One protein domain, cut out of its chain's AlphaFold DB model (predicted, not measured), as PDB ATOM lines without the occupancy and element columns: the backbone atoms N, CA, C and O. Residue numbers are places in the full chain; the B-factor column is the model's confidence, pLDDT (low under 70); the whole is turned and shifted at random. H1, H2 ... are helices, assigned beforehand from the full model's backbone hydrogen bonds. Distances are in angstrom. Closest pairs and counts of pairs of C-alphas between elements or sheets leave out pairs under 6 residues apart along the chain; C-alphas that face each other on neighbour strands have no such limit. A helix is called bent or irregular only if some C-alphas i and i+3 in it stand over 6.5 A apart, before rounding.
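AT A GLANCE: This is residues 764 to 914 of the 1094 residues of an uncharacterized protein of Triticum turgidum subsp. durum (UniProt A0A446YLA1). A long helical hairpin, H1 and H2, is crossed on one side by H4 and H5, while H6 runs beside H2 and H7 packs across the last residues of H2, with short H3 next to it. Residues 863 to 868 stick out as a loop. The printed part has 151 residues, with seven named helices in the order H1 to H7 and no named strand: an all-helix domain with mostly crossed packing. It is compact, with a radius of gyration of the C-alphas of 15.6 A and spans of 44 by 36 by 32 A.

HOW THE PARTS SIT: H1, residues 765 to 787, touches H2, residues 795 to 816, closest at the C-alphas of Cys 785 and Ala 797, 5.6 A; this helical hairpin runs opposite ways at a shallow tilt of 34 degrees, only just short of steep. H1 has a kink of 26 degrees near residue 778. H4, residues 842 to 854, touches residues 775 to 783 of H1, about perpendicular at 83 degrees, with the C-alphas of Arg 776 and Ser 847 closest at 4.9 A. H2 is the hub, touching six helices. H5, residues 870 to 883, touches it about perpendicular at 88 degrees, closest at the C-alphas of Val 798 and Ser 878, 4.6 A. H6, residues 885 to 895, touches H2 at a steep tilt of 40 degrees, the same way, closest at the C-alphas of Ser 809 and Val 891, 6.0 A. H7, residues 897 to 914, touches residues 815 to 816 of H2, closest at the C-alphas of Pro 815 and Leu 903, 6.4 A. H3, residues 823 to 827, touches H7, with the C-alphas of Phe 824 and Leu 907 closest at 6.6 A. H1 and H7 are apart. In H3 and H4 every O i to N i+4 pair is within hydrogen-bond range; H1 has 17 of 19, H2 15 of 18, H5 8 of 10, H7 8 of 14 and H6 3 of 7, beside 3 of 8 O i to N i+3 pairs in H6.

IN THESE COORDINATES: H1 begins at C-alpha 765 (-19.342, -7.527, -58.731) and is 33.4 A long; H2 is 31.5 A and H4 18.0 A. H5, H6 and H7 are irregular: C-alphas 876 and 879 are 7.5 A apart, 891 and 894 7.8 A, 909 and 912 7.6 A. H7, 22.6 A long, ends at C-alpha 914 (-12.251, -27.918, -52.483).

THE WHOLE: The C-alphas farthest apart, of Thr 834 and Gln 886, are 47.2 A apart. The printed part has no cut. The links H3 to H4 and H4 to H5 are long. Mean pLDDT of the printed part is 84.7; residues 788 to 794, 830 to 839 and 865 are under 70.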
ATOM      1  N   ASN A 764     -23.767  -6.996 -59.858       87.25
ATOM      2  CA  ASN A 764     -22.953  -6.190 -58.944       87.25
ATOM      3  C   ASN A 764     -21.726  -6.951 -58.408       87.25
ATOM      4  O   ASN A 764     -21.746  -7.518 -57.315       87.25
ATOM      5  N   LYS A 765     -20.623  -6.940 -59.175       88.06
ATOM      6  CA  LYS A 765     -19.342  -7.527 -58.731       88.06
ATOM      7  C   LYS A 765     -18.763  -6.793 -57.514       88.06
ATOM      8  O   LYS A 765     -18.194  -7.454 -56.654       88.06
ATOM      9  N   LYS A 766     -18.918  -5.463 -57.421       89.25
ATOM     10  CA  LYS A 766     -18.352  -4.653 -56.325       89.25
ATOM     11  C   LYS A 766     -18.913  -5.087 -54.970       89.25
ATOM     12  O   LYS A 766     -18.135  -5.398 -54.071       89.25
ATOM     13  N   LEU A 767     -20.238  -5.188 -54.862       91.69
ATOM     14  CA  LEU A 767     -20.917  -5.625 -53.642       91.69
ATOM     15  C   LEU A 767     -20.539  -7.062 -53.262       91.69
ATOM     16  O   LEU A 767     -20.169  -7.298 -52.115       91.69
ATOM     17  N   LEU A 768     -20.544  -7.994 -54.224       92.81
ATOM     18  CA  LEU A 768     -20.118  -9.375 -53.971       92.81
ATOM     19  C   LEU A 768     -18.698  -9.416 -53.388       92.81
ATOM     20  O   LEU A 768     -18.453 -10.060 -52.373       92.81
ATOM     21  N   THR A 769     -17.754  -8.698 -54.006       90.62
ATOM     22  CA  THR A 769     -16.366  -8.661 -53.525       90.62
ATOM     23  C   THR A 769     -16.219  -7.977 -52.168       90.62
ATOM     24  O   THR A 769     -15.359  -8.384 -51.392       90.62
ATOM     25  N   ALA A 770     -17.046  -6.974 -51.859       92.12
ATOM     26  CA  ALA A 770     -17.049  -6.315 -50.556       92.12
ATOM     27  C   ALA A 770     -17.510  -7.264 -49.448       92.12
ATOM     28  O   ALA A 770     -16.824  -7.383 -48.440       92.12
ATOM     29  N   LEU A 771     -18.601  -8.003 -49.669       95.94
ATOM     30  CA  LEU A 771     -19.110  -8.996 -48.719       95.94
ATOM     31  C   LEU A 771     -18.085 -10.104 -48.444       95.94
ATOM     32  O   LEU A 771     -17.837 -10.436 -47.289       95.94
ATOM     33  N   LEU A 772     -17.424 -10.622 -49.485       94.06
ATOM     34  CA  LEU A 772     -16.367 -11.631 -49.331       94.06
ATOM     35  C   LEU A 772     -15.153 -11.105 -48.551       94.06
ATOM     36  O   LEU A 772     -14.604 -11.808 -47.702       94.06
ATOM     37  N   ARG A 773     -14.737  -9.862 -48.820       91.94
ATOM     38  CA  ARG A 773     -13.637  -9.208 -48.093       91.94
ATOM     39  C   ARG A 773     -14.010  -8.911 -46.647       91.94
ATOM     40  O   ARG A 773     -13.177  -9.098 -45.775       91.94
ATOM     41  N   LEU A 774     -15.245  -8.494 -46.382       94.44
ATOM     42  CA  LEU A 774     -15.723  -8.269 -45.023       94.44
ATOM     43  C   LEU A 774     -15.772  -9.585 -44.235       94.44
ATOM     44  O   LEU A 774     -15.244  -9.660 -43.131       94.44
ATOM     45  N   HIS A 775     -16.308 -10.653 -44.835       94.88
ATOM     46  CA  HIS A 775     -16.332 -11.984 -44.223       94.88
ATOM     47  C   HIS A 775     -14.923 -12.487 -43.869       94.88
ATOM     48  O   HIS A 775     -14.718 -13.092 -42.815       94.88
ATOM     49  N   ARG A 776     -13.928 -12.189 -44.719       91.88
ATOM     50  CA  ARG A 776     -12.510 -12.503 -44.477       91.88
ATOM     51  C   ARG A 776     -11.945 -11.850 -43.218       91.88
ATOM     52  O   ARG A 776     -11.068 -12.437 -42.593       91.88
ATOM     53  N   GLU A 777     -12.444 -10.680 -42.838       91.44
ATOM     54  CA  GLU A 777     -11.996  -9.986 -41.630       91.44
ATOM     55  C   GLU A 777     -12.780 -10.397 -40.383       91.44
ATOM     56  O   GLU A 777     -12.217 -10.413 -39.294       91.44
ATOM     57  N   VAL A 778     -14.050 -10.782 -40.519       92.19
ATOM     58  CA  VAL A 778     -14.899 -11.151 -39.373       92.19
ATOM     59  C   VAL A 778     -14.705 -12.614 -38.952       92.19
ATOM     60  O   VAL A 778     -14.534 -12.910 -37.770       92.19
ATOM     61  N   SER A 779     -14.680 -13.546 -39.908       91.38
ATOM     62  CA  SER A 779     -14.641 -14.990 -39.621       91.38
ATOM     63  C   SER A 779     -13.422 -15.480 -38.818       91.38
ATOM     64  O   SER A 779     -13.604 -16.370 -37.985       91.38
ATOM     65  N   PRO A 780     -12.193 -14.937 -38.962       87.75
ATOM     66  CA  PRO A 780     -11.070 -15.358 -38.125       87.75
ATOM     67  C   PRO A 780     -11.237 -14.928 -36.664       87.75
ATOM     68  O   PRO A 780     -10.771 -15.632 -35.774       87.75
ATOM     69  N   ARG A 781     -11.929 -13.809 -36.412       87.00
ATOM     70  CA  ARG A 781     -12.223 -13.317 -35.059       87.00
ATOM     71  C   ARG A 781     -13.227 -14.229 -34.365       87.00
ATOM     72  O   ARG A 781     -12.987 -14.669 -33.249       87.00
ATOM     73  N   LEU A 782     -14.281 -14.619 -35.085       88.06
ATOM     74  CA  LEU A 782     -15.218 -15.654 -34.639       88.06
ATOM     75  C   LEU A 782     -14.494 -16.973 -34.319       88.06
ATOM     76  O   LEU A 782     -14.736 -17.581 -33.277       88.06
ATOM     77  N   ALA A 783     -13.585 -17.402 -35.199       85.06
ATOM     78  CA  ALA A 783     -12.792 -18.615 -35.010       85.06
ATOM     79  C   ALA A 783     -11.903 -18.544 -33.757       85.06
ATOM     80  O   ALA A 783     -11.818 -19.526 -33.021       85.06
ATOM     81  N   ALA A 784     -11.276 -17.393 -33.497       80.94
ATOM     82  CA  ALA A 784     -10.485 -17.161 -32.293       80.94
ATOM     83  C   ALA A 784     -11.356 -17.230 -31.030       80.94
ATOM     84  O   ALA A 784     -11.026 -17.965 -30.103       80.94
ATOM     85  N   CYS A 785     -12.522 -16.570 -31.029       78.19
ATOM     86  CA  CYS A 785     -13.464 -16.632 -29.910       78.19
ATOM     87  C   CYS A 785     -13.964 -18.057 -29.630       78.19
ATOM     88  O   CYS A 785     -14.175 -18.417 -28.478       78.19
ATOM     89  N   ALA A 786     -14.143 -18.881 -30.666       75.50
ATOM     90  CA  ALA A 786     -14.579 -20.267 -30.513       75.50
ATOM     91  C   ALA A 786     -13.495 -21.202 -29.941       75.50
ATOM     92  O   ALA A 786     -13.836 -22.263 -29.414       75.50
ATOM     93  N   ALA A 787     -12.212 -20.833 -30.056       70.19
ATOM     94  CA  ALA A 787     -11.075 -21.617 -29.565       70.19
ATOM     95  C   ALA A 787     -10.862 -21.502 -28.046       70.19
ATOM     96  O   ALA A 787     -10.293 -22.405 -27.441       70.19
ATOM     97  N   ASP A 788     -11.297 -20.389 -27.455       60.88
ATOM     98  CA  ASP A 788     -10.891 -19.923 -26.122       60.88
ATOM     99  C   ASP A 788     -12.008 -20.039 -25.063       60.88
ATOM    100  O   ASP A 788     -12.058 -19.337 -24.052       60.88
ATOM    101  N   LEU A 789     -12.972 -20.928 -25.295       53.88
ATOM    102  CA  LEU A 789     -14.175 -21.005 -24.471       53.88
ATOM    103  C   LEU A 789     -13.919 -21.746 -23.153       53.88
ATOM    104  O   LEU A 789     -14.130 -22.950 -23.038       53.88
ATOM    105  N   SER A 790     -13.502 -20.991 -22.135       45.66
ATOM    106  CA  SER A 790     -13.574 -21.389 -20.720       45.66
ATOM    107  C   SER A 790     -14.952 -21.108 -20.088       45.66
ATOM    108  O   SER A 790     -15.272 -21.668 -19.039       45.66
ATOM    109  N   PHE A 791     -15.790 -20.289 -20.741       47.19
ATOM    110  CA  PHE A 791     -17.141 -19.892 -20.311       47.19
ATOM    111  C   PHE A 791     -18.205 -20.220 -21.374       47.19
ATOM    112  O   PHE A 791     -17.899 -20.291 -22.566       47.19
ATOM    113  N   MET A 792     -19.462 -20.388 -20.939       56.69
ATOM    114  CA  MET A 792     -20.639 -20.507 -21.816       56.69
ATOM    115  C   MET A 792     -20.635 -19.353 -22.838       56.69
ATOM    116  O   MET A 792     -20.499 -18.198 -22.449       56.69
ATOM    117  N   PHE A 793     -20.682 -19.690 -24.129       61.03
ATOM    118  CA  PHE A 793     -20.454 -18.843 -25.314       61.03
ATOM    119  C   PHE A 793     -20.575 -17.305 -25.103       61.03
ATOM    120  O   PHE A 793     -21.690 -16.789 -25.041       61.03
ATOM    121  N   PRO A 794     -19.457 -16.545 -25.065       67.44
ATOM    122  CA  PRO A 794     -19.451 -15.100 -24.830       67.44
ATOM    123  C   PRO A 794     -20.324 -14.311 -25.814       67.44
ATOM    124  O   PRO A 794     -20.340 -14.601 -27.013       67.44
ATOM    125  N   SER A 795     -20.959 -13.236 -25.330       72.12
ATOM    126  CA  SER A 795     -21.788 -12.300 -26.119       72.12
ATOM    127  C   SER A 795     -21.086 -11.779 -27.380       72.12
ATOM    128  O   SER A 795     -21.694 -11.647 -28.445       72.12
ATOM    129  N   PHE A 796     -19.778 -11.554 -27.293       76.44
ATOM    130  CA  PHE A 796     -18.946 -11.109 -28.407       76.44
ATOM    131  C   PHE A 796     -18.827 -12.157 -29.530       76.44
ATOM    132  O   PHE A 796     -18.920 -11.827 -30.713       76.44
ATOM    133  N   ALA A 797     -18.708 -13.444 -29.178       84.31
ATOM    134  CA  ALA A 797     -18.650 -14.537 -30.150       84.31
ATOM    135  C   ALA A 797     -19.977 -14.673 -30.914       84.31
ATOM    136  O   ALA A 797     -19.991 -14.819 -32.136       84.31
ATOM    137  N   VAL A 798     -21.095 -14.557 -30.189       88.06
ATOM    138  CA  VAL A 798     -22.460 -14.526 -30.742       88.06
ATOM    139  C   VAL A 798     -22.632 -13.349 -31.715       88.06
ATOM    140  O   VAL A 798     -23.196 -13.516 -32.796       88.06
ATOM    141  N   SER A 799     -22.086 -12.176 -31.379       89.31
ATOM    142  CA  SER A 799     -22.179 -10.966 -32.208       89.31
ATOM    143  C   SER A 799     -21.457 -11.128 -33.555       89.31
ATOM    144  O   SER A 799     -22.036 -10.861 -34.611       89.31
ATOM    145  N   PHE A 800     -20.229 -11.663 -33.566       91.81
ATOM    146  CA  PHE A 800     -19.545 -11.987 -34.826       91.81
ATOM    147  C   PHE A 800     -20.208 -13.125 -35.606       91.81
ATOM    148  O   PHE A 800     -20.217 -13.097 -36.842       91.81
ATOM    149  N   GLY A 801     -20.773 -14.109 -34.903       93.44
ATOM    150  CA  GLY A 801     -21.536 -15.194 -35.512       93.44
ATOM    151  C   GLY A 801     -22.717 -14.671 -36.331       93.44
ATOM    152  O   GLY A 801     -22.885 -15.073 -37.484       93.44
ATOM    153  N   VAL A 802     -23.467 -13.696 -35.804       95.25
ATOM    154  CA  VAL A 802     -24.577 -13.050 -36.530       95.25
ATOM    155  C   VAL A 802     -24.109 -12.363 -37.797       95.25
ATOM    156  O   VAL A 802     -24.719 -12.542 -38.850       95.25
ATOM    157  N   VAL A 803     -23.012 -11.608 -37.736       96.81
ATOM    158  CA  VAL A 803     -22.476 -10.924 -38.919       96.81
ATOM    159  C   VAL A 803     -22.068 -11.934 -39.995       96.81
ATOM    160  O   VAL A 803     -22.413 -11.745 -41.161       96.81
ATOM    161  N   CYS A 804     -21.409 -13.040 -39.625       95.94
ATOM    162  CA  CYS A 804     -21.059 -14.103 -40.578       95.94
ATOM    163  C   CYS A 804     -22.307 -14.726 -41.226       95.94
ATOM    164  O   CYS A 804     -22.353 -14.893 -42.449       95.94
ATOM    165  N   GLN A 805     -23.353 -14.989 -40.437       95.75
ATOM    166  CA  GLN A 805     -24.621 -15.535 -40.930       95.75
ATOM    167  C   GLN A 805     -25.358 -14.570 -41.861       95.75
ATOM    168  O   GLN A 805     -25.838 -14.984 -42.915       95.75
ATOM    169  N   LEU A 806     -25.412 -13.280 -41.524       97.44
ATOM    170  CA  LEU A 806     -26.044 -12.255 -42.356       97.44
ATOM    171  C   LEU A 806     -25.289 -12.049 -43.674       97.44
ATOM    172  O   LEU A 806     -25.911 -11.978 -44.735       97.44
ATOM    173  N   ILE A 807     -23.950 -12.018 -43.642       97.88
ATOM    174  CA  ILE A 807     -23.142 -11.970 -44.868       97.88
ATOM    175  C   ILE A 807     -23.417 -13.210 -45.723       97.88
ATOM    176  O   ILE A 807     -23.645 -13.082 -46.925       97.88
ATOM    177  N   THR A 808     -23.453 -14.399 -45.117       96.81
ATOM    178  CA  THR A 808     -23.747 -15.648 -45.831       96.81
ATOM    179  C   THR A 808     -25.141 -15.634 -46.456       96.81
ATOM    180  O   THR A 808     -25.289 -15.969 -47.630       96.81
ATOM    181  N   SER A 809     -26.150 -15.173 -45.714       96.94
ATOM    182  CA  SER A 809     -27.529 -15.019 -46.186       96.94
ATOM    183  C   SER A 809     -27.624 -14.066 -47.386       96.94
ATOM    184  O   SER A 809     -28.263 -14.383 -48.391       96.94
ATOM    185  N   ALA A 810     -26.915 -12.931 -47.347       96.44
ATOM    186  CA  ALA A 810     -26.829 -12.010 -48.480       96.44
ATOM    187  C   ALA A 810     -26.099 -12.638 -49.684       96.44
ATOM    188  O   ALA A 810     -26.564 -12.542 -50.822       96.44
ATOM    189  N   LEU A 811     -24.975 -13.327 -49.451       96.38
ATOM    190  CA  LEU A 811     -24.190 -13.999 -50.492       96.38
ATOM    191  C   LEU A 811     -24.957 -15.144 -51.163       96.38
ATOM    192  O   LEU A 811     -24.780 -15.360 -52.365       96.38
ATOM    193  N   ALA A 812     -25.836 -15.839 -50.433       95.50
ATOM    194  CA  ALA A 812     -26.659 -16.928 -50.955       95.50
ATOM    195  C   ALA A 812     -27.595 -16.488 -52.099       95.50
ATOM    196  O   ALA A 812     -27.942 -17.311 -52.949       95.50
ATOM    197  N   CYS A 813     -27.915 -15.190 -52.202       93.50
ATOM    198  CA  CYS A 813     -28.678 -14.629 -53.323       93.50
ATOM    199  C   CYS A 813     -28.016 -14.912 -54.684       93.50
ATOM    200  O   CYS A 813     -28.707 -15.196 -55.657       93.50
ATOM    201  N   TRP A 814     -26.681 -14.891 -54.776       93.31
ATOM    202  CA  TRP A 814     -25.977 -15.094 -56.050       93.31
ATOM    203  C   TRP A 814     -26.156 -16.492 -56.652       93.31
ATOM    204  O   TRP A 814     -26.579 -16.585 -57.807       93.31
ATOM    205  N   PRO A 815     -25.826 -17.586 -55.939       92.62
ATOM    206  CA  PRO A 815     -26.015 -18.927 -56.476       92.62
ATOM    207  C   PRO A 815     -27.495 -19.314 -56.613       92.62
ATOM    208  O   PRO A 815     -27.817 -20.033 -57.559       92.62
ATOM    209  N   LEU A 816     -28.384 -18.836 -55.730       92.38
ATOM    210  CA  LEU A 816     -29.812 -19.185 -55.755       92.38
ATOM    211  C   LEU A 816     -30.584 -18.452 -56.856       92.38
ATOM    212  O   LEU A 816     -31.309 -19.091 -57.615       92.38
ATOM    213  N   TYR A 817     -30.372 -17.144 -57.019       90.31
ATOM    214  CA  TYR A 817     -31.022 -16.351 -58.071       90.31
ATOM    215  C   TYR A 817     -30.256 -16.361 -59.401       90.31
ATOM    216  O   TYR A 817     -30.618 -15.648 -60.335       90.31
ATOM    217  N   ASN A 818     -29.196 -17.174 -59.512       88.56
ATOM    218  CA  ASN A 818     -28.371 -17.313 -60.717       88.56
ATOM    219  C   ASN A 818     -27.780 -15.973 -61.212       88.56
ATOM    220  O   ASN A 818     -27.656 -15.727 -62.414       88.56
ATOM    221  N   TRP A 819     -27.413 -15.092 -60.278       91.19
ATOM    222  CA  TRP A 819     -26.813 -13.796 -60.581       91.19
ATOM    223  C   TRP A 819     -25.334 -13.917 -60.962       91.19
ATOM    224  O   TRP A 819     -24.645 -14.887 -60.643       91.19
ATOM    225  N   THR A 820     -24.820 -12.892 -61.643       86.12
ATOM    226  CA  THR A 820     -23.431 -12.858 -62.127       86.12
ATOM    227  C   THR A 820     -22.646 -11.733 -61.449       86.12
ATOM    228  O   THR A 820     -23.170 -10.626 -61.352       86.12
ATOM    229  N   PRO A 821     -21.381 -11.937 -61.043       88.50
ATOM    230  CA  PRO A 821     -20.569 -13.149 -61.209       88.50
ATOM    231  C   PRO A 821     -20.927 -14.257 -60.202       88.50
ATOM    232  O   PRO A 821     -21.453 -13.975 -59.134       88.50
ATOM    233  N   GLY A 822     -20.654 -15.520 -60.545       87.44
ATOM    234  CA  GLY A 822     -21.022 -16.663 -59.701       87.44
ATOM    235  C   GLY A 822     -20.173 -16.776 -58.427       87.44
ATOM    236  O   GLY A 822     -18.944 -16.799 -58.508       87.44
ATOM    237  N   LEU A 823     -20.831 -16.921 -57.269       92.38
ATOM    238  CA  LEU A 823     -20.209 -16.954 -55.935       92.38
ATOM    239  C   LEU A 823     -19.046 -17.955 -55.826       92.38
ATOM    240  O   LEU A 823     -17.926 -17.557 -55.522       92.38
ATOM    241  N   PHE A 824     -19.290 -19.242 -56.103       91.06
ATOM    242  CA  PHE A 824     -18.276 -20.295 -55.934       91.06
ATOM    243  C   PHE A 824     -17.061 -20.117 -56.851       91.06
ATOM    244  O   PHE A 824     -15.946 -20.469 -56.474       91.06
ATOM    245  N   HIS A 825     -17.260 -19.530 -58.033       86.25
ATOM    246  CA  HIS A 825     -16.155 -19.191 -58.926       86.25
ATOM    247  C   HIS A 825     -15.288 -18.070 -58.350       86.25
ATOM    248  O   HIS A 825     -14.070 -18.207 -58.357       86.25
ATOM    249  N   CYS A 826     -15.895 -17.003 -57.820       87.44
ATOM    250  CA  CYS A 826     -15.158 -15.909 -57.179       87.44
ATOM    251  C   CYS A 826     -14.444 -16.356 -55.894       87.44
ATOM    252  O   CYS A 826     -13.324 -15.927 -55.638       87.44
ATOM    253  N   LEU A 827     -15.061 -17.243 -55.106       85.69
ATOM    254  CA  LEU A 827     -14.459 -17.791 -53.885       85.69
ATOM    255  C   LEU A 827     -13.181 -18.593 -54.152       85.69
ATOM    256  O   LEU A 827     -12.251 -18.564 -53.353       85.69
ATOM    257  N   LEU A 828     -13.139 -19.311 -55.275       83.06
ATOM    258  CA  LEU A 828     -12.057 -20.235 -55.621       83.06
ATOM    259  C   LEU A 828     -11.172 -19.719 -56.760       83.06
ATOM    260  O   LEU A 828     -10.407 -20.493 -57.343       83.06
ATOM    261  N   GLU A 829     -11.271 -18.427 -57.082       76.44
ATOM    262  CA  GLU A 829     -10.486 -17.765 -58.131       76.44
ATOM    263  C   GLU A 829      -8.983 -17.837 -57.809       76.44
ATOM    264  O   GLU A 829      -8.184 -18.152 -58.681       76.44
ATOM    265  N   ASN A 830      -8.612 -17.696 -56.530       65.56
ATOM    266  CA  ASN A 830      -7.217 -17.718 -56.065       65.56
ATOM    267  C   ASN A 830      -6.650 -19.130 -55.798       65.56
ATOM    268  O   ASN A 830      -5.500 -19.259 -55.389       65.56
ATOM    269  N   VAL A 831      -7.432 -20.196 -56.013       62.34
ATOM    270  CA  VAL A 831      -7.055 -21.598 -55.711       62.34
ATOM    271  C   VAL A 831      -6.509 -22.309 -56.972       62.34
ATOM    272  O   VAL A 831      -6.736 -23.498 -57.200       62.34
ATOM    273  N   GLU A 832      -5.839 -21.574 -57.868       55.88
ATOM    274  CA  GLU A 832      -5.437 -22.066 -59.195       55.88
ATOM    275  C   GLU A 832      -4.524 -23.319 -59.178       55.88
ATOM    276  O   GLU A 832      -3.690 -23.495 -58.290       55.88
ATOM    277  N   PRO A 833      -4.647 -24.205 -60.191       47.38
ATOM    278  CA  PRO A 833      -3.959 -25.500 -60.251       47.38
ATOM    279  C   PRO A 833      -2.439 -25.442 -60.478       47.38
ATOM    280  O   PRO A 833      -1.767 -26.439 -60.229       47.38
ATOM    281  N   THR A 834      -1.890 -24.314 -60.926       42.91
ATOM    282  CA  THR A 834      -0.462 -24.133 -61.251       42.91
ATOM    283  C   THR A 834       0.387 -23.646 -60.073       42.91
ATOM    284  O   THR A 834       1.590 -23.887 -60.062       42.91
ATOM    285  N   ASN A 835      -0.225 -23.047 -59.045       41.44
ATOM    286  CA  ASN A 835       0.458 -22.518 -57.856       41.44
ATOM    287  C   ASN A 835       0.314 -23.467 -56.655       41.44
ATOM    288  O   ASN A 835      -0.005 -23.047 -55.546       41.44
ATOM    289  N   ALA A 836       0.553 -24.764 -56.870       44.00
ATOM    290  CA  ALA A 836       0.410 -25.822 -55.863       44.00
ATOM    291  C   ALA A 836       1.332 -25.680 -54.625       44.00
ATOM    292  O   ALA A 836       1.314 -26.547 -53.755       44.00
ATOM    293  N   SER A 837       2.145 -24.622 -54.536       43.06
ATOM    294  CA  SER A 837       3.129 -24.408 -53.475       43.06
ATOM    295  C   SER A 837       2.741 -23.368 -52.420       43.06
ATOM    296  O   SER A 837       3.410 -23.322 -51.390       43.06
ATOM    297  N   VAL A 838       1.693 -22.552 -52.620       48.44
ATOM    298  CA  VAL A 838       1.306 -21.526 -51.632       48.44
ATOM    299  C   VAL A 838      -0.063 -21.858 -51.028       48.44
ATOM    300  O   VAL A 838      -1.078 -21.716 -51.712       48.44
ATOM    301  N   PRO A 839      -0.124 -22.330 -49.768       63.44
ATOM    302  CA  PRO A 839      -1.391 -22.579 -49.092       63.44
ATOM    303  C   PRO A 839      -2.174 -21.271 -48.915       63.44
ATOM    304  O   PRO A 839      -1.586 -20.200 -48.759       63.44
ATOM    305  N   LEU A 840      -3.510 -21.366 -48.923       76.06
ATOM    306  CA  LEU A 840      -4.390 -20.264 -48.521       76.06
ATOM    307  C   LEU A 840      -3.916 -19.713 -47.169       76.06
ATOM    308  O   LEU A 840      -3.621 -20.483 -46.252       76.06
ATOM    309  N   GLY A 841      -3.859 -18.386 -47.040       76.38
ATOM    310  CA  GLY A 841      -3.573 -17.759 -45.754       76.38
ATOM    311  C   GLY A 841      -4.627 -18.156 -44.708       76.38
ATOM    312  O   GLY A 841      -5.758 -18.480 -45.074       76.38
ATOM    313  N   PRO A 842      -4.310 -18.105 -43.404       76.44
ATOM    314  CA  PRO A 842      -5.231 -18.532 -42.348       76.44
ATOM    315  C   PRO A 842      -6.559 -17.761 -42.375       76.44
ATOM    316  O   PRO A 842      -7.614 -18.370 -42.230       76.44
ATOM    317  N   LYS A 843      -6.537 -16.447 -42.659       83.56
ATOM    318  CA  LYS A 843      -7.762 -15.644 -42.832       83.56
ATOM    319  C   LYS A 843      -8.618 -16.134 -44.002       83.56
ATOM    320  O   LYS A 843      -9.832 -16.261 -43.874       83.56
ATOM    321  N   ASP A 844      -7.983 -16.431 -45.135       85.25
ATOM    322  CA  ASP A 844      -8.664 -16.923 -46.335       85.25
ATOM    323  C   ASP A 844      -9.249 -18.323 -46.116       85.25
ATOM    324  O   ASP A 844     -10.363 -18.601 -46.551       85.25
ATOM    325  N   ALA A 845      -8.529 -19.179 -45.389       85.25
ATOM    326  CA  ALA A 845      -8.984 -20.510 -45.014       85.25
ATOM    327  C   ALA A 845     -10.196 -20.461 -44.073       85.25
ATOM    328  O   ALA A 845     -11.210 -21.091 -44.367       85.25
ATOM    329  N   CYS A 846     -10.124 -19.681 -42.986       87.94
ATOM    330  CA  CYS A 846     -11.242 -19.501 -42.054       87.94
ATOM    331  C   CYS A 846     -12.472 -18.926 -42.764       87.94
ATOM    332  O   CYS A 846     -13.573 -19.443 -42.599       87.94
ATOM    333  N   SER A 847     -12.276 -17.912 -43.609       91.06
ATOM    334  CA  SER A 847     -13.353 -17.298 -44.389       91.06
ATOM    335  C   SER A 847     -14.019 -18.285 -45.335       91.06
ATOM    336  O   SER A 847     -15.241 -18.412 -45.339       91.06
ATOM    337  N   LEU A 848     -13.226 -19.029 -46.107       92.19
ATOM    338  CA  LEU A 848     -13.748 -20.019 -47.039       92.19
ATOM    339  C   LEU A 848     -14.524 -21.121 -46.308       92.19
ATOM    340  O   LEU A 848     -15.636 -21.448 -46.711       92.19
ATOM    341  N   LEU A 849     -13.951 -21.691 -45.245       91.38
ATOM    342  CA  LEU A 849     -14.549 -22.819 -44.532       91.38
ATOM    343  C   LEU A 849     -15.784 -22.416 -43.717       91.38
ATOM    344  O   LEU A 849     -16.771 -23.147 -43.740       91.38
ATOM    345  N   CYS A 850     -15.765 -21.256 -43.054       92.00
ATOM    346  CA  CYS A 850     -16.918 -20.739 -42.314       92.00
ATOM    347  C   CYS A 850     -18.082 -20.431 -43.269       92.00
ATOM    348  O   CYS A 850     -19.187 -20.922 -43.056       92.00
ATOM    349  N   LEU A 851     -17.817 -19.740 -44.386       94.44
ATOM    350  CA  LEU A 851     -18.842 -19.420 -45.383       94.44
ATOM    351  C   LEU A 851     -19.444 -20.682 -46.014       94.44
ATOM    352  O   LEU A 851     -20.658 -20.793 -46.152       94.44
ATOM    353  N   LEU A 852     -18.603 -21.641 -46.413       92.62
ATOM    354  CA  LEU A 852     -19.080 -22.907 -46.967       92.62
ATOM    355  C   LEU A 852     -19.866 -23.712 -45.934       92.62
ATOM    356  O   LEU A 852     -20.873 -24.311 -46.294       92.62
ATOM    357  N   GLY A 853     -19.446 -23.703 -44.668       91.00
ATOM    358  CA  GLY A 853     -20.210 -24.291 -43.574       91.00
ATOM    359  C   GLY A 853     -21.595 -23.656 -43.448       91.00
ATOM    360  O   GLY A 853     -22.590 -24.376 -43.368       91.00
ATOM    361  N   ASP A 854     -21.679 -22.326 -43.476       92.69
ATOM    362  CA  ASP A 854     -22.918 -21.580 -43.231       92.69
ATOM    363  C   ASP A 854     -23.928 -21.603 -44.394       92.69
ATOM    364  O   ASP A 854     -25.103 -21.265 -44.202       92.69
ATOM    365  N   LEU A 855     -23.509 -22.043 -45.586       94.50
ATOM    366  CA  LEU A 855     -24.379 -22.221 -46.756       94.50
ATOM    367  C   LEU A 855     -25.222 -23.508 -46.717       94.50
ATOM    368  O   LEU A 855     -26.168 -23.619 -47.494       94.50
ATOM    369  N   PHE A 856     -24.904 -24.462 -45.840       93.12
ATOM    370  CA  PHE A 856     -25.607 -25.748 -45.722       93.12
ATOM    371  C   PHE A 856     -26.323 -25.883 -44.369       93.12
ATOM    372  O   PHE A 856     -25.932 -25.214 -43.404       93.12
ATOM    373  N   PRO A 857     -27.394 -26.694 -44.276       91.19
ATOM    374  CA  PRO A 857     -28.153 -26.855 -43.035       91.19
ATOM    375  C   PRO A 857     -27.291 -27.438 -41.911       91.19
ATOM    376  O   PRO A 857     -26.204 -27.966 -42.151       91.19
ATOM    377  N   ASP A 858     -27.752 -27.278 -40.669       87.50
ATOM    378  CA  ASP A 858     -27.051 -27.811 -39.501       87.50
ATOM    379  C   ASP A 858     -26.933 -29.332 -39.574       87.50
ATOM    380  O   ASP A 858     -27.839 -30.042 -40.002       87.50
ATOM    381  N   GLU A 859     -25.797 -29.840 -39.116       88.12
ATOM    382  CA  GLU A 859     -25.454 -31.255 -39.188       88.12
ATOM    383  C   GLU A 859     -26.207 -32.140 -38.182       88.12
ATOM    384  O   GLU A 859     -26.062 -33.354 -38.227       88.12
ATOM    385  N   GLY A 860     -27.011 -31.548 -37.294       84.56
ATOM    386  CA  GLY A 860     -27.540 -32.218 -36.108       84.56
ATOM    387  C   GLY A 860     -26.535 -32.139 -34.962       84.56
ATOM    388  O   GLY A 860     -25.841 -33.101 -34.658       84.56
ATOM    389  N   ILE A 861     -26.458 -30.974 -34.312       83.94
ATOM    390  CA  ILE A 861     -25.457 -30.642 -33.278       83.94
ATOM    391  C   ILE A 861     -25.420 -31.684 -32.142       83.94
ATOM    392  O   ILE A 861     -24.359 -32.006 -31.615       83.94
ATOM    393  N   TRP A 862     -26.565 -32.271 -31.800       84.00
ATOM    394  CA  TRP A 862     -26.683 -33.272 -30.736       84.00
ATOM    395  C   TRP A 862     -26.241 -34.685 -31.145       84.00
ATOM    396  O   TRP A 862     -26.181 -35.578 -30.308       84.00
ATOM    397  N   MET A 863     -25.901 -34.899 -32.421       84.62
ATOM    398  CA  MET A 863     -25.434 -36.188 -32.944       84.62
ATOM    399  C   MET A 863     -23.914 -36.380 -32.788       84.62
ATOM    400  O   MET A 863     -23.386 -37.431 -33.160       84.62
ATOM    401  N   TRP A 864     -23.193 -35.380 -32.267       84.06
ATOM    402  CA  TRP A 864     -21.766 -35.475 -31.955       84.06
ATOM    403  C   TRP A 864     -21.552 -36.211 -30.621       84.06
ATOM    404  O   TRP A 864     -21.988 -35.749 -29.574       84.06
ATOM    405  N   ASN A 865     -20.839 -37.343 -30.644       68.94
ATOM    406  CA  ASN A 865     -20.719 -38.232 -29.475       68.94
ATOM    407  C   ASN A 865     -19.779 -37.748 -28.348       68.94
ATOM    408  O   ASN A 865     -19.834 -38.302 -27.252       68.94
ATOM    409  N   VAL A 866     -18.842 -36.830 -28.622       70.06
ATOM    410  CA  VAL A 866     -17.747 -36.492 -27.683       70.06
ATOM    411  C   VAL A 866     -17.678 -34.992 -27.419       70.06
ATOM    412  O   VAL A 866     -17.931 -34.554 -26.304       70.06
ATOM    413  N   GLU A 867     -17.348 -34.202 -28.439       70.00
ATOM    414  CA  GLU A 867     -17.202 -32.751 -28.325       70.00
ATOM    415  C   GLU A 867     -18.061 -32.080 -29.394       70.00
ATOM    416  O   GLU A 867     -17.783 -32.199 -30.592       70.00
ATOM    417  N   VAL A 868     -19.105 -31.370 -28.952       77.94
ATOM    418  CA  VAL A 868     -19.896 -30.502 -29.827       77.94
ATOM    419  C   VAL A 868     -18.982 -29.391 -30.351       77.94
ATOM    420  O   VAL A 868     -18.391 -28.669 -29.543       77.94
ATOM    421  N   PRO A 869     -18.858 -29.208 -31.676       84.00
ATOM    422  CA  PRO A 869     -18.035 -28.136 -32.211       84.00
ATOM    423  C   PRO A 869     -18.568 -26.758 -31.793       84.00
ATOM    424  O   PRO A 869     -19.707 -26.402 -32.107       84.00
ATOM    425  N   SER A 870     -17.730 -25.949 -31.137       83.00
ATOM    426  CA  SER A 870     -18.107 -24.629 -30.607       83.00
ATOM    427  C   SER A 870     -18.734 -23.711 -31.658       83.00
ATOM    428  O   SER A 870     -19.695 -23.003 -31.374       83.00
ATOM    429  N   LEU A 871     -18.225 -23.741 -32.893       85.88
ATOM    430  CA  LEU A 871     -18.752 -22.929 -33.994       85.88
ATOM    431  C   LEU A 871     -20.168 -23.337 -34.410       85.88
ATOM    432  O   LEU A 871     -20.955 -22.466 -34.766       85.88
ATOM    433  N   SER A 872     -20.516 -24.624 -34.338       87.56
ATOM    434  CA  SER A 872     -21.882 -25.084 -34.609       87.56
ATOM    435  C   SER A 872     -22.847 -24.594 -33.531       87.56
ATOM    436  O   SER A 872     -23.935 -24.119 -33.851       87.56
ATOM    437  N   ALA A 873     -22.427 -24.622 -32.262       87.19
ATOM    438  CA  ALA A 873     -23.212 -24.059 -31.168       87.19
ATOM    439  C   ALA A 873     -23.377 -22.535 -31.308       87.19
ATOM    440  O   ALA A 873     -24.503 -22.040 -31.275       87.19
ATOM    441  N   ILE A 874     -22.293 -21.792 -31.572       88.56
ATOM    442  CA  ILE A 874     -22.361 -20.339 -31.805       88.56
ATOM    443  C   ILE A 874     -23.285 -20.032 -32.987       88.56
ATOM    444  O   ILE A 874     -24.152 -19.169 -32.858       88.56
ATOM    445  N   ARG A 875     -23.180 -20.766 -34.104       88.69
ATOM    446  CA  ARG A 875     -24.085 -20.633 -35.257       88.69
ATOM    447  C   ARG A 875     -25.550 -20.791 -34.837       88.69
ATOM    448  O   ARG A 875     -26.370 -19.940 -35.169       88.69
ATOM    449  N   SER A 876     -25.880 -21.825 -34.065       88.69
ATOM    450  CA  SER A 876     -27.257 -22.074 -33.618       88.69
ATOM    451  C   SER A 876     -27.809 -21.004 -32.665       88.69
ATOM    452  O   SER A 876     -29.028 -20.874 -32.550       88.69
ATOM    453  N   LEU A 877     -26.948 -20.278 -31.949       90.44
ATOM    454  CA  LEU A 877     -27.352 -19.296 -30.935       90.44
ATOM    455  C   LEU A 877     -27.355 -17.856 -31.462       90.44
ATOM    456  O   LEU A 877     -28.157 -17.037 -31.013       90.44
ATOM    457  N   SER A 878     -26.476 -17.550 -32.417       91.75
ATOM    458  CA  SER A 878     -26.146 -16.191 -32.859       91.75
ATOM    459  C   SER A 878     -27.366 -15.376 -33.283       91.75
ATOM    460  O   SER A 878     -27.740 -14.420 -32.599       91.75
ATOM    461  N   THR A 879     -28.012 -15.755 -34.391       91.62
ATOM    462  CA  THR A 879     -29.103 -14.953 -34.972       91.62
ATOM    463  C   THR A 879     -30.255 -14.759 -33.990       91.62
ATOM    464  O   THR A 879     -30.729 -13.637 -33.817       91.62
ATOM    465  N   ALA A 880     -30.664 -15.825 -33.299       90.12
ATOM    466  CA  ALA A 880     -31.761 -15.757 -32.342       90.12
ATOM    467  C   ALA A 880     -31.441 -14.856 -31.135       90.12
ATOM    468  O   ALA A 880     -32.339 -14.179 -30.649       90.12
ATOM    469  N   THR A 881     -30.181 -14.799 -30.679       90.62
ATOM    470  CA  THR A 881     -29.769 -14.000 -29.505       90.62
ATOM    471  C   THR A 881     -29.703 -12.497 -29.783       90.62
ATOM    472  O   THR A 881     -29.970 -11.711 -28.876       90.62
ATOM    473  N   ILE A 882     -29.362 -12.080 -31.009       90.50
ATOM    474  CA  ILE A 882     -29.220 -10.651 -31.359       90.50
ATOM    475  C   ILE A 882     -30.470 -10.094 -32.043       90.50
ATOM    476  O   ILE A 882     -30.896  -8.988 -31.720       90.50
ATOM    477  N   LEU A 883     -31.056 -10.841 -32.987       89.88
ATOM    478  CA  LEU A 883     -32.178 -10.377 -33.816       89.88
ATOM    479  C   LEU A 883     -33.538 -10.939 -33.382       89.88
ATOM    480  O   LEU A 883     -34.566 -10.441 -33.830       89.88
ATOM    481  N   GLY A 884     -33.549 -11.960 -32.524       87.00
ATOM    482  CA  GLY A 884     -34.759 -12.610 -32.029       87.00
ATOM    483  C   GLY A 884     -35.071 -13.941 -32.731       87.00
ATOM    484  O   GLY A 884     -34.712 -14.154 -33.895       87.00
ATOM    485  N   PRO A 885     -35.772 -14.867 -32.048       82.56
ATOM    486  CA  PRO A 885     -36.041 -16.216 -32.558       82.56
ATOM    487  C   PRO A 885     -36.968 -16.233 -33.785       82.56
ATOM    488  O   PRO A 885     -36.893 -17.144 -34.610       82.56
ATOM    489  N   GLN A 886     -37.830 -15.223 -33.951       81.06
ATOM    490  CA  GLN A 886     -38.725 -15.125 -35.111       81.06
ATOM    491  C   GLN A 886     -37.965 -14.820 -36.413       81.06
ATOM    492  O   GLN A 886     -38.339 -15.295 -37.490       81.06
ATOM    493  N   VAL A 887     -36.868 -14.065 -36.309       85.88
ATOM    494  CA  VAL A 887     -36.049 -13.607 -37.439       85.88
ATOM    495  C   VAL A 887     -35.147 -14.710 -37.983       85.88
ATOM    496  O   VAL A 887     -34.824 -14.715 -39.171       85.88
ATOM    497  N   GLU A 888     -34.773 -15.681 -37.152       87.81
ATOM    498  CA  GLU A 888     -33.824 -16.738 -37.511       87.81
ATOM    499  C   GLU A 888     -34.204 -17.474 -38.802       87.81
ATOM    500  O   GLU A 888     -33.374 -17.643 -39.696       87.81
ATOM    501  N   LYS A 889     -35.484 -17.830 -38.964       86.69
ATOM    502  CA  LYS A 889     -35.990 -18.500 -40.177       86.69
ATOM    503  C   LYS A 889     -35.854 -17.647 -41.438       86.69
ATOM    504  O   LYS A 889     -35.790 -18.187 -42.540       86.69
ATOM    505  N   GLN A 890     -35.861 -16.328 -41.287       86.38
ATOM    506  CA  GLN A 890     -35.769 -15.391 -42.399       86.38
ATOM    507  C   GLN A 890     -34.331 -15.102 -42.792       86.38
ATOM    508  O   GLN A 890     -34.075 -14.918 -43.973       86.38
ATOM    509  N   VAL A 891     -33.393 -15.109 -41.841       91.56
ATOM    510  CA  VAL A 891     -31.954 -15.063 -42.144       91.56
ATOM    511  C   VAL A 891     -31.517 -16.376 -42.792       91.56
ATOM    512  O   VAL A 891     -30.832 -16.358 -43.810       91.56
ATOM    513  N   ASN A 892     -32.009 -17.507 -42.284       92.81
ATOM    514  CA  ASN A 892     -31.723 -18.850 -42.794       92.81
ATOM    515  C   ASN A 892     -32.612 -19.261 -43.985       92.81
ATOM    516  O   ASN A 892     -32.787 -20.449 -44.260       92.81
ATOM    517  N   TRP A 893     -33.185 -18.301 -44.719       92.44
ATOM    518  CA  TRP A 893     -34.073 -18.560 -45.859       92.44
ATOM    519  C   TRP A 893     -33.418 -19.426 -46.951       92.44
ATOM    520  O   TRP A 893     -34.107 -20.184 -47.642       92.44
ATOM    521  N   HIS A 894     -32.091 -19.342 -47.102       93.50
ATOM    522  CA  HIS A 894     -31.297 -20.112 -48.064       93.50
ATOM    523  C   HIS A 894     -31.127 -21.587 -47.683       93.50
ATOM    524  O   HIS A 894     -30.735 -22.380 -48.532       93.50
ATOM    525  N   LEU A 895     -31.458 -21.969 -46.446       93.50
ATOM    526  CA  LEU A 895     -31.333 -23.340 -45.936       93.50
ATOM    527  C   LEU A 895     -32.592 -24.195 -46.157       93.50
ATOM    528  O   LEU A 895     -32.664 -25.326 -45.685       93.50
ATOM    529  N   ARG A 896     -33.603 -23.684 -46.875       91.62
ATOM    530  CA  ARG A 896     -34.777 -24.485 -47.263       91.62
ATOM    531  C   ARG A 896     -34.349 -25.648 -48.173       91.62
ATOM    532  O   ARG A 896     -33.516 -25.415 -49.048       91.62
ATOM    533  N   PRO A 897     -34.956 -26.848 -48.069       89.50
ATOM    534  CA  PRO A 897     -34.531 -28.024 -48.841       89.50
ATOM    535  C   PRO A 897     -34.421 -27.777 -50.357       89.50
ATOM    536  O   PRO A 897     -33.457 -28.189 -51.002       89.50
ATOM    537  N   GLU A 898     -35.366 -27.021 -50.920       90.62
ATOM    538  CA  GLU A 898     -35.363 -26.621 -52.333       90.62
ATOM    539  C   GLU A 898     -34.108 -25.814 -52.702       90.62
ATOM    540  O   GLU A 898     -33.437 -26.108 -53.691       90.62
ATOM    541  N   HIS A 899     -33.738 -24.838 -51.873       94.00
ATOM    542  CA  HIS A 899     -32.568 -23.984 -52.070       94.00
ATOM    543  C   HIS A 899     -31.255 -24.750 -51.874       94.00
ATOM    544  O   HIS A 899     -30.322 -24.586 -52.663       94.00
ATOM    545  N   VAL A 900     -31.190 -25.634 -50.877       92.94
ATOM    546  CA  VAL A 900     -30.001 -26.451 -50.595       92.94
ATOM    547  C   VAL A 900     -29.653 -27.344 -51.787       92.94
ATOM    548  O   VAL A 900     -28.486 -27.418 -52.183       92.94
ATOM    549  N   SER A 901     -30.659 -27.931 -52.444       90.31
ATOM    550  CA  SER A 901     -30.449 -28.725 -53.659       90.31
ATOM    551  C   SER A 901     -29.793 -27.909 -54.786       90.31
ATOM    552  O   SER A 901     -28.851 -28.374 -55.435       90.31
ATOM    553  N   VAL A 902     -30.219 -26.653 -54.970       93.12
ATOM    554  CA  VAL A 902     -29.654 -25.727 -55.962       93.12
ATOM    555  C   VAL A 902     -28.219 -25.351 -55.592       93.12
ATOM    556  O   VAL A 902     -27.336 -25.420 -56.449       93.12
ATOM    557  N   LEU A 903     -27.958 -25.002 -54.329       93.94
ATOM    558  CA  LEU A 903     -26.612 -24.685 -53.837       93.94
ATOM    559  C   LEU A 903     -25.639 -25.838 -54.089       93.94
ATOM    560  O   LEU A 903     -24.541 -25.615 -54.606       93.94
ATOM    561  N   LEU A 904     -26.061 -27.071 -53.804       92.12
ATOM    562  CA  LEU A 904     -25.245 -28.263 -53.999       92.12
ATOM    563  C   LEU A 904     -24.930 -28.501 -55.481       92.12
ATOM    564  O   LEU A 904     -23.769 -28.718 -55.828       92.12
ATOM    565  N   VAL A 905     -25.915 -28.369 -56.378       92.19
ATOM    566  CA  VAL A 905     -25.699 -28.462 -57.838       92.19
ATOM    567  C   VAL A 905     -24.709 -27.402 -58.330       92.19
ATOM    568  O   VAL A 905     -23.856 -27.693 -59.167       92.19
ATOM    569  N   ARG A 906     -24.778 -26.176 -57.796       91.38
ATOM    570  CA  ARG A 906     -23.853 -25.086 -58.151       91.38
ATOM    571  C   ARG A 906     -22.449 -25.276 -57.573       91.38
ATOM    572  O   ARG A 906     -21.495 -24.773 -58.166       91.38
ATOM    573  N   LEU A 907     -22.314 -26.003 -56.464       92.00
ATOM    574  CA  LEU A 907     -21.034 -26.340 -55.839       92.00
ATOM    575  C   LEU A 907     -20.318 -27.501 -56.545       92.00
ATOM    576  O   LEU A 907     -19.088 -27.504 -56.605       92.00
ATOM    577  N   MET A 908     -21.062 -28.464 -57.108       91.69
ATOM    578  CA  MET A 908     -20.520 -29.683 -57.736       91.69
ATOM    579  C   MET A 908     -19.316 -29.453 -58.676       91.69
ATOM    580  O   MET A 908     -18.325 -30.168 -58.525       91.69
ATOM    581  N   PRO A 909     -19.318 -28.456 -59.590       90.88
ATOM    582  CA  PRO A 909     -18.193 -28.214 -60.499       90.88
ATOM    583  C   PRO A 909     -16.884 -27.801 -59.808       90.88
ATOM    584  O   PRO A 909     -15.831 -27.792 -60.439       90.88
ATOM    585  N   GLN A 910     -16.944 -27.412 -58.534       90.62
ATOM    586  CA  GLN A 910     -15.810 -26.906 -57.763       90.62
ATOM    587  C   GLN A 910     -15.297 -27.895 -56.704       90.62
ATOM    588  O   GLN A 910     -14.301 -27.605 -56.036       90.62
ATOM    589  N   LEU A 911     -15.928 -29.068 -56.555       91.12
ATOM    590  CA  LEU A 911     -15.582 -30.039 -55.509       91.12
ATOM    591  C   LEU A 911     -14.122 -30.506 -55.587       91.12
ATOM    592  O   LEU A 911     -13.480 -30.619 -54.550       91.12
ATOM    593  N   ASP A 912     -13.552 -30.682 -56.783       88.94
ATOM    594  CA  ASP A 912     -12.141 -31.078 -56.938       88.94
ATOM    595  C   ASP A 912     -11.153 -29.993 -56.470       88.94
ATOM    596  O   ASP A 912     -10.035 -30.285 -56.035       88.94
ATOM    597  N   ARG A 913     -11.537 -28.710 -56.556       87.81
ATOM    598  CA  ARG A 913     -10.734 -27.613 -55.989       87.81
ATOM    599  C   ARG A 913     -10.822 -27.629 -54.467       87.81
ATOM    600  O   ARG A 913      -9.796 -27.513 -53.803       87.81
ATOM    601  N   LEU A 914     -12.021 -27.836 -53.926       90.00
ATOM    602  CA  LEU A 914     -12.251 -27.918 -52.483       90.00
ATOM    603  C   LEU A 914     -11.574 -29.133 -51.848       90.00
ATOM    604  O   LEU A 914     -10.983 -29.003 -50.784       90.00
TER     605      LEU A 914